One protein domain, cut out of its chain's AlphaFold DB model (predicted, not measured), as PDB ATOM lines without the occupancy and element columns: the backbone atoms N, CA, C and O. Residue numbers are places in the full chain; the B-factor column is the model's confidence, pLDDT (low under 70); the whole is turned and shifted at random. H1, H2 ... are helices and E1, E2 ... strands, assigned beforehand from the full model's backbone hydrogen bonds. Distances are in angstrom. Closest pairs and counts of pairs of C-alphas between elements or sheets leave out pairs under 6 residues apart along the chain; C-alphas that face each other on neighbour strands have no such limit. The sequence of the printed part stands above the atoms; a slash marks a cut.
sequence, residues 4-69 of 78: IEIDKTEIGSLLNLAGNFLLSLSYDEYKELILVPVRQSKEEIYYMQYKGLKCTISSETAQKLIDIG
ATOM      1  N   ILE A   4     190.678 161.978 125.987       65.94
ATOM      2  CA  ILE A   4     189.610 162.205 126.957       65.94
ATOM      3  C   ILE A   4     190.265 162.289 128.326       65.94
ATOM      4  O   ILE A   4     190.760 161.285 128.838       65.94
ATOM      5  N   GLU A   5     190.235 163.472 128.920       69.62
ATOM      6  CA  GLU A   5     190.596 163.669 130.317       69.62
ATOM      7  C   GLU A   5     189.312 163.834 131.132       69.62
ATOM      8  O   GLU A   5     188.424 164.608 130.771       69.62
ATOM      9  N   ILE A   6     189.179 163.050 132.204       68.50
ATOM     10  CA  ILE A   6     188.019 163.112 133.094       68.50
ATOM     11  C   ILE A   6     188.433 163.869 134.346       68.50
ATOM     12  O   ILE A   6     189.138 163.316 135.191       68.50
ATOM     13  N   ASP A   7     187.954 165.100 134.479       69.19
ATOM     14  CA  ASP A   7     188.104 165.869 135.707       69.19
ATOM     15  C   ASP A   7     186.921 165.573 136.637       69.19
ATOM     16  O   ASP A   7     185.753 165.708 136.260       69.19
ATOM     17  N   LYS A   8     187.219 165.107 137.850       62.09
ATOM     18  CA  LYS A   8     186.212 164.786 138.864       62.09
ATOM     19  C   LYS A   8     186.134 165.940 139.849       62.09
ATOM     20  O   LYS A   8     186.971 166.065 140.737       62.09
ATOM     21  N   THR A   9     185.077 166.728 139.726       67.69
ATOM     22  CA  THR A   9     184.746 167.804 140.664       67.69
ATOM     23  C   THR A   9     183.655 167.342 141.635       67.69
ATOM     24  O   THR A   9     182.951 166.367 141.370       67.69
ATOM     25  N   GLU A  10     183.452 168.058 142.746       54.09
ATOM     26  CA  GLU A  10     182.376 167.754 143.711       54.09
ATOM     27  C   GLU A  10     180.959 167.843 143.103       54.09
ATOM     28  O   GLU A  10     180.006 167.313 143.669       54.09
ATOM     29  N   ILE A  11     180.820 168.476 141.932       60.34
ATOM     30  CA  ILE A  11     179.549 168.720 141.232       60.34
ATOM     31  C   ILE A  11     179.330 167.702 140.090       60.34
ATOM     32  O   ILE A  11     178.224 167.580 139.565       60.34
ATOM     33  N   GLY A  12     180.354 166.923 139.720       61.62
ATOM     34  CA  GLY A  12     180.261 165.896 138.681       61.62
ATOM     35  C   GLY A  12     181.569 165.651 137.926       61.62
ATOM     36  O   GLY A  12     182.631 166.160 138.286       61.62
ATOM     37  N   SER A  13     181.473 164.865 136.852       64.00
ATOM     38  CA  SER A  13     182.592 164.570 135.951       64.00
ATOM     39  C   SER A  13     182.544 165.487 134.729       64.00
ATOM     40  O   SER A  13     181.557 165.474 133.994       64.00
ATOM     41  N   LEU A  14     183.613 166.241 134.486       64.19
ATOM     42  CA  LEU A  14     183.823 166.984 133.246       64.19
ATOM     43  C   LEU A  14     184.699 166.154 132.307       64.19
ATOM     44  O   LEU A  14     185.711 165.594 132.720       64.19
ATOM     45  N   LEU A  15     184.291 166.063 131.042       65.94
ATOM     46  CA  LEU A  15     185.076 165.426 129.989       65.94
ATOM     47  C   LEU A  15     185.766 166.521 129.183       65.94
ATOM     48  O   LEU A  15     185.101 167.264 128.461       65.94
ATOM     49  N   ASN A  16     187.086 166.615 129.299       65.38
ATOM     50  CA  ASN A  16     187.886 167.460 128.431       65.38
ATOM     51  C   ASN A  16     188.294 166.639 127.204       65.38
ATOM     52  O   ASN A  16     188.992 165.630 127.321       65.38
ATOM     53  N   LEU A  17     187.787 167.040 126.039       68.62
ATOM     54  CA  LEU A  17     188.030 166.366 124.769       68.62
ATOM     55  C   LEU A  17     189.042 167.181 123.967       68.62
ATOM     56  O   LEU A  17     188.741 168.301 123.554       68.62
ATOM     57  N   ALA A  18     190.216 166.609 123.707       68.62
ATOM     58  CA  ALA A  18     191.230 167.219 122.854       68.62
ATOM     59  C   ALA A  18     191.407 166.420 121.555       68.62
ATOM     60  O   ALA A  18     191.516 165.193 121.559       68.62
ATOM     61  N   GLY A  19     191.432 167.125 120.421       70.56
ATOM     62  CA  GLY A  19     191.621 166.545 119.090       70.56
ATOM     63  C   GLY A  19     190.405 166.679 118.170       70.56
ATOM     64  O   GLY A  19     189.435 167.370 118.469       70.56
ATOM     65  N   ASN A  20     190.474 166.015 117.015       73.19
ATOM     66  CA  ASN A  20     189.417 166.060 116.003       73.19
ATOM     67  C   ASN A  20     188.401 164.935 116.240       73.19
ATOM     68  O   ASN A  20     188.779 163.759 116.271       73.19
ATOM     69  N   PHE A  21     187.120 165.287 116.330       74.69
ATOM     70  CA  PHE A  21     186.005 164.340 116.315       74.69
ATOM     71  C   PHE A  21     185.028 164.688 115.192       74.69
ATOM     72  O   PHE A  21     184.948 165.834 114.753       74.69
ATOM     73  N   LEU A  22     184.296 163.684 114.716       78.75
ATOM     74  CA  LEU A  22     183.262 163.853 113.705       78.75
ATOM     75  C   LEU A  22     181.905 163.623 114.367       78.75
ATOM     76  O   LEU A  22     181.650 162.545 114.902       78.75
ATOM     77  N   LEU A  23     181.061 164.653 114.356       81.81
ATOM     78  CA  LEU A  23     179.692 164.593 114.849       81.81
ATOM     79  C   LEU A  23     178.748 164.493 113.650       81.81
ATOM     80  O   LEU A  23     178.580 165.460 112.910       81.81
ATOM     81  N   SER A  24     178.152 163.319 113.462       85.88
ATOM     82  CA  SER A  24     177.116 163.096 112.452       85.88
ATOM     83  C   SER A  24     175.749 163.201 113.109       85.88
ATOM     84  O   SER A  24     175.428 162.383 113.970       85.88
ATOM     85  N   LEU A  25     174.958 164.184 112.695       85.62
ATOM     86  CA  LEU A  25     173.581 164.368 113.146       85.62
ATOM     87  C   LEU A  25     172.627 164.151 111.969       85.62
ATOM     88  O   LEU A  25     172.976 164.390 110.812       85.62
ATOM     89  N   SER A  26     171.415 163.690 112.253       88.19
ATOM     90  CA  SER A  26     170.315 163.764 111.294       88.19
ATOM     91  C   SER A  26     169.852 165.214 111.103       88.19
ATOM     92  O   SER A  26     170.149 166.095 111.909       88.19
ATOM     93  N   TYR A  27     169.094 165.473 110.033       82.62
ATOM     94  CA  TYR A  27     168.599 166.821 109.730       82.62
ATOM     95  C   TYR A  27     167.754 167.424 110.864       82.62
ATOM     96  O   TYR A  27     167.828 168.624 111.120       82.62
ATOM     97  N   ASP A  28     166.977 166.598 111.565       86.75
ATOM     98  CA  ASP A  28     166.173 167.063 112.696       86.75
ATOM     99  C   ASP A  28     167.022 167.309 113.947       86.75
ATOM    100  O   ASP A  28     166.801 168.301 114.636       86.75
ATOM    101  N   GLU A  29     168.059 166.503 114.188       88.88
ATOM    102  CA  GLU A  29     168.991 166.719 115.301       88.88
ATOM    103  C   GLU A  29     169.844 167.985 115.129       88.88
ATOM    104  O   GLU A  29     170.197 168.617 116.123       88.88
ATOM    105  N   TYR A  30     170.139 168.418 113.895       85.69
ATOM    106  CA  TYR A  30     170.802 169.710 113.673       85.69
ATOM    107  C   TYR A  30     169.972 170.880 114.222       85.69
ATOM    108  O   TYR A  30     170.544 171.850 114.706       85.69
ATOM    109  N   LYS A  31     168.637 170.790 114.235       84.31
ATOM    110  CA  LYS A  31     167.771 171.850 114.788       84.31
ATOM    111  C   LYS A  31     167.836 171.939 116.315       84.31
ATOM    112  O   LYS A  31     167.423 172.947 116.879       84.31
ATOM    113  N   GLU A  32     168.335 170.897 116.978       89.50
ATOM    114  CA  GLU A  32     168.563 170.881 118.427       89.50
ATOM    115  C   GLU A  32     169.891 171.547 118.823       89.50
ATOM    116  O   GLU A  32     170.141 171.763 120.011       89.50
ATOM    117  N   LEU A  33     170.764 171.851 117.854       91.19
ATOM    118  CA  LEU A  33     171.995 172.589 118.115       91.19
ATOM    119  C   LEU A  33     171.690 174.029 118.506       91.19
ATOM    120  O   LEU A  33     170.770 174.649 117.983       91.19
ATOM    121  N   ILE A  34     172.525 174.585 119.378       91.06
ATOM    122  CA  ILE A  34     172.471 175.998 119.744       91.06
ATOM    123  C   ILE A  34     173.852 176.596 119.537       91.06
ATOM    124  O   ILE A  34     174.844 176.081 120.058       91.06
ATOM    125  N   LEU A  35     173.906 177.689 118.779       92.12
ATOM    126  CA  LEU A  35     175.122 178.462 118.561       92.12
ATOM    127  C   LEU A  35     175.086 179.738 119.391       92.12
ATOM    128  O   LEU A  35     174.071 180.423 119.418       92.12
ATOM    129  N   VAL A  36     176.196 180.082 120.039       90.69
ATOM    130  CA  VAL A  36     176.323 181.317 120.821       90.69
ATOM    131  C   VAL A  36     177.596 182.054 120.409       90.69
ATOM    132  O   VAL A  36     178.686 181.504 120.583       90.69
ATOM    133  N   PRO A  37     177.499 183.277 119.859       89.12
ATOM    134  CA  PRO A  37     178.668 184.049 119.463       89.12
ATOM    135  C   PRO A  37     179.434 184.538 120.697       89.12
ATOM    136  O   PRO A  37     178.855 185.087 121.636       89.12
ATOM    137  N   VAL A  38     180.759 184.396 120.687       86.00
ATOM    138  CA  VAL A  38     181.617 184.826 121.798       86.00
ATOM    139  C   VAL A  38     182.242 186.173 121.464       86.00
ATOM    140  O   VAL A  38     183.188 186.268 120.689       86.00
ATOM    141  N   ARG A  39     181.740 187.242 122.088       72.25
ATOM    142  CA  ARG A  39     182.173 188.626 121.807       72.25
ATOM    143  C   ARG A  39     183.489 189.045 122.484       72.25
ATOM    144  O   ARG A  39     183.817 190.226 122.481       72.25
ATOM    145  N   GLN A  40     184.213 188.123 123.123       62.41
ATOM    146  CA  GLN A  40     185.380 188.455 123.960       62.41
ATOM    147  C   GLN A  40     186.738 188.269 123.268       62.41
ATOM    148  O   GLN A  40     187.754 188.717 123.798       62.41
ATOM    149  N   SER A  41     186.775 187.649 122.091       56.59
ATOM    150  CA  SER A  41     188.022 187.291 121.415       56.59
ATOM    151  C   SER A  41     188.314 188.219 120.235       56.59
ATOM    152  O   SER A  41     187.408 188.699 119.563       56.59
ATOM    153  N   LYS A  42     189.605 188.456 119.955       66.31
ATOM    154  CA  LYS A  42     190.062 189.115 118.712       66.31
ATOM    155  C   LYS A  42     189.685 188.326 117.449       66.31
ATOM    156  O   LYS A  42     189.761 188.869 116.354       66.31
ATOM    157  N   GLU A  43     189.304 187.066 117.623       67.25
ATOM    158  CA  GLU A  43     188.776 186.177 116.597       67.25
ATOM    159  C   GLU A  43     187.298 185.908 116.881       67.25
ATOM    160  O   GLU A  43     186.923 185.627 118.021       67.25
ATOM    161  N   GLU A  44     186.458 185.978 115.850       77.50
ATOM    162  CA  GLU A  44     185.059 185.575 115.959       77.50
ATOM    163  C   GLU A  44     184.998 184.049 116.127       77.50
ATOM    164  O   GLU A  44     185.340 183.286 115.216       77.50
ATOM    165  N   ILE A  45     184.575 183.601 117.306       87.19
ATOM    166  CA  ILE A  45     184.368 182.188 117.641       87.19
ATOM    167  C   ILE A  45     182.941 181.992 118.150       87.19
ATOM    168  O   ILE A  45     182.330 182.910 118.706       87.19
ATOM    169  N   TYR A  46     182.420 180.780 117.987       90.69
ATOM    170  CA  TYR A  46     181.094 180.401 118.468       90.69
ATOM    171  C   TYR A  46     181.212 179.241 119.448       90.69
ATOM    172  O   TYR A  46     182.001 178.319 119.244       90.69
ATOM    173  N   TYR A  47     180.385 179.254 120.486       90.31
ATOM    174  CA  TYR A  47     180.075 178.040 121.224       90.31
ATOM    175  C   TYR A  47     178.964 177.287 120.510       90.31
ATOM    176  O   TYR A  47     177.947 177.871 120.153       90.31
ATOM    177  N   MET A  48     179.158 175.986 120.334       90.19
ATOM    178  CA  MET A  48     178.145 175.049 119.882       90.19
ATOM    179  C   MET A  48     177.750 174.167 121.059       90.19
ATOM    180  O   MET A  48     178.607 173.551 121.699       90.19
ATOM    181  N   GLN A  49     176.452 174.080 121.323       89.25
ATOM    182  CA  GLN A  49     175.889 173.137 122.276       89.25
ATOM    183  C   GLN A  49     174.987 172.136 121.564       89.25
ATOM    184  O   GLN A  49     174.112 172.516 120.790       89.25
ATOM    185  N   TYR A  50     175.180 170.858 121.879       89.00
ATOM    186  CA  TYR A  50     174.269 169.772 121.543       89.00
ATOM    187  C   TYR A  50     174.042 168.921 122.787       89.00
ATOM    188  O   TYR A  50     174.944 168.197 123.216       89.00
ATOM    189  N   LYS A  51     172.847 168.984 123.383       85.00
ATOM    190  CA  LYS A  51     172.539 168.265 124.632       85.00
ATOM    191  C   LYS A  51     173.593 168.602 125.707       85.00
ATOM    192  O   LYS A  51     173.744 169.768 126.072       85.00
ATOM    193  N   GLY A  52     174.335 167.602 126.189       77.12
ATOM    194  CA  GLY A  52     175.426 167.771 127.157       77.12
ATOM    195  C   GLY A  52     176.793 168.114 126.551       77.12
ATOM    196  O   GLY A  52     177.730 168.368 127.300       77.12
ATOM    197  N   LEU A  53     176.937 168.114 125.222       81.12
ATOM    198  CA  LEU A  53     178.184 168.462 124.546       81.12
ATOM    199  C   LEU A  53     178.253 169.973 124.329       81.12
ATOM    200  O   LEU A  53     177.361 170.552 123.713       81.12
ATOM    201  N   LYS A  54     179.338 170.596 124.793       85.06
ATOM    202  CA  LYS A  54     179.669 172.000 124.534       85.06
ATOM    203  C   LYS A  54     181.064 172.057 123.923       85.06
ATOM    204  O   LYS A  54     181.996 171.499 124.496       85.06
ATOM    205  N   CYS A  55     181.220 172.704 122.774       83.25
ATOM    206  CA  CYS A  55     182.529 172.916 122.160       83.25
ATOM    207  C   CYS A  55     182.626 174.287 121.493       83.25
ATOM    208  O   CYS A  55     181.621 174.911 121.152       83.25
ATOM    209  N   THR A  56     183.854 174.760 121.313       87.19
ATOM    210  CA  THR A  56     184.134 175.959 120.523       87.19
ATOM    211  C   THR A  56     184.310 175.559 119.064       87.19
ATOM    212  O   THR A  56     185.015 174.595 118.765       87.19
ATOM    213  N   ILE A  57     183.703 176.315 118.157       87.75
ATOM    214  CA  ILE A  57     183.849 176.153 116.711       87.75
ATOM    215  C   ILE A  57     184.280 177.476 116.067       87.75
ATOM    216  O   ILE A  57     184.087 178.558 116.631       87.75
ATOM    217  N   SER A  58     184.867 177.388 114.874       88.94
ATOM    218  CA  SER A  58     185.226 178.566 114.083       88.94
ATOM    219  C   SER A  58     183.983 179.263 113.522       88.94
ATOM    220  O   SER A  58     182.930 178.642 113.346       88.94
ATOM    221  N   SER A  59     184.121 180.541 113.164       90.00
ATOM    222  CA  SER A  59     183.049 181.283 112.485       90.00
ATOM    223  C   SER A  59     182.651 180.684 111.137       90.00
ATOM    224  O   SER A  59     181.471 180.670 110.804       90.00
ATOM    225  N   GLU A  60     183.600 180.119 110.380       90.56
ATOM    226  CA  GLU A  60     183.289 179.445 109.113       90.56
ATOM    227  C   GLU A  60     182.358 178.241 109.331       90.56
ATOM    228  O   GLU A  60     181.377 178.062 108.609       90.56
ATOM    229  N   THR A  61     182.641 177.418 110.346       89.69
ATOM    230  CA  THR A  61     181.785 176.279 110.696       89.69
ATOM    231  C   THR A  61     180.430 176.749 111.217       89.69
ATOM    232  O   THR A  61     179.410 176.181 110.832       89.69
ATOM    233  N   ALA A  62     180.402 177.796 112.045       91.44
ATOM    234  CA  ALA A  62     179.159 178.366 112.551       91.44
ATOM    235  C   ALA A  62     178.256 178.868 111.418       91.44
ATOM    236  O   ALA A  62     177.074 178.542 111.405       91.44
ATOM    237  N   GLN A  63     178.807 179.569 110.422       92.00
ATOM    238  CA  GLN A  63     178.021 180.069 109.294       92.00
ATOM    239  C   GLN A  63     177.377 178.931 108.493       92.00
ATOM    240  O   GLN A  63     176.187 178.986 108.205       92.00
ATOM    241  N   LYS A  64     178.117 177.847 108.225       91.12
ATOM    242  CA  LYS A  64     177.562 176.654 107.555       91.12
ATOM    243  C   LYS A  64     176.398 176.038 108.334       91.12
ATOM    244  O   LYS A  64     175.450 175.550 107.729       91.12
ATOM    245  N   LEU A  65     176.474 176.042 109.666       90.38
ATOM    246  CA  LEU A  65     175.403 175.550 110.534       90.38
ATOM    247  C   LEU A  65     174.187 176.494 110.524       90.38
ATOM    248  O   LEU A  65     173.049 176.037 110.450       90.38
ATOM    249  N   ILE A  66     174.411 177.807 110.533       91.38
ATOM    250  CA  ILE A  66     173.342 178.810 110.414       91.38
ATOM    251  C   ILE A  66     172.606 178.652 109.078       91.38
ATOM    252  O   ILE A  66     171.375 178.649 109.054       91.38
ATOM    253  N   ASP A  67     173.337 178.442 107.982       90.75
ATOM    254  CA  ASP A  67     172.769 178.291 106.636       90.75
ATOM    255  C   ASP A  67     171.842 177.067 106.513       90.75
ATOM    256  O   ASP A  67     170.901 177.078 105.717       90.75
ATOM    257  N   ILE A  68     172.065 176.019 107.318       88.12
ATOM    258  CA  ILE A  68     171.186 174.836 107.380       88.12
ATOM    259  C   ILE A  68     170.062 174.965 108.423       88.12
ATOM    260  O   ILE A  68     169.287 174.023 108.601       88.12
ATOM    261  N   GLY A  69     169.939 176.124 109.077       87.25
ATOM    262  CA  GLY A  69     168.832 176.463 109.973       87.25
ATOM    263  C   GLY A  69     169.097 176.240 111.463       87.25
ATOM    264  O   GLY A  69     168.139 176.189 112.235       87.25
TER     265      GLY A  69
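What this domain is: This is residues 4 to 69 of the 78 residues of an uncharacterized protein of Acinetobacter sp. ANC 4558 (UniProt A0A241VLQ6). A small, twisted antiparallel sheet of three strands, E3, E4 and E5, has the helix H2 slantwise over one face, and a separate hairpin of two strands, E1 and E2, reaches away from this body as an arm. The chain from E2 to the short helix H1 bridges arm and body, and H1 leads into E3. The printed part has 66 residues with two named helices and five named strands, in the order E1, E2, H1, E3, E4, E5, H2; the class is mixed, helices and strands. The larger sheet has the order E3, E4, E5. The whole is loose, with a radius of gyration of the C-alphas of 13.5 A and spans of 39 by 33 by 22 A.

How they stand to each other: E1, residues 4 to 9, and E2, residues 12 to 18, form an antiparallel hairpin at 154 degrees, with N 7 and O 14 within hydrogen-bond range at 2.9 A. H1, residues 27 to 30, is not on the sheet of E3, residues 34 to 38, E4, residues 45 to 50, and E5, residues 53 to 58. That sheet is a meander, each strand the antiparallel neighbour of the one before, and is only just strongly twisted, with C-alphas up to 4.0 A off its best plane. E3 and E4 are a hairpin at 156 degrees, with N 36 and O 47 2.8 A apart. E4 and E5 are a hairpin at 152 degrees, with N 48 and O 55 2.8 A apart. H2, residues 59 to 67, is on this sheet at a height over the sheet of 9.7 A. It lies over E3 and E4 and runs slantwise to the strands, at 44 degrees to E4 on the local plane. The closest C-alphas of E4 and H2 are those of Ile 45 and Ser 59, 5.4 A apart. E1 and E2 are each apart from E3, E4, E5 and H2. H1 and H2 are only just apart, the closest C-alphas 8.1 A from each other. Every O i to N i+4 pair of H2 is within hydrogen-bond range; H1 is too short for such a pair, and its one O i to N i+3 pair is not within range.

Where its parts are: E1 begins at C-alpha 4, (189.610, 162.205, 126.957), and is 15.6 A long; E2 is 19.3 A. H1 measures 5.4 A and E3 12.9 A. E4 is 16.5 A, from C-alpha 45 at (184.368, 182.188, 117.641). E5 is 16.2 A, and H2, 12.2 A, ends at C-alpha 67, (172.769, 178.291, 106.636).

The domain as a whole: The two C-alphas farthest apart are those of Glu 10 and Asp 67, at 39.7 A. The printed part has no cut and no long link. The mean pLDDT of the printed part is 80.0, and residues 4 to 18 and 40 to 43 are under 70.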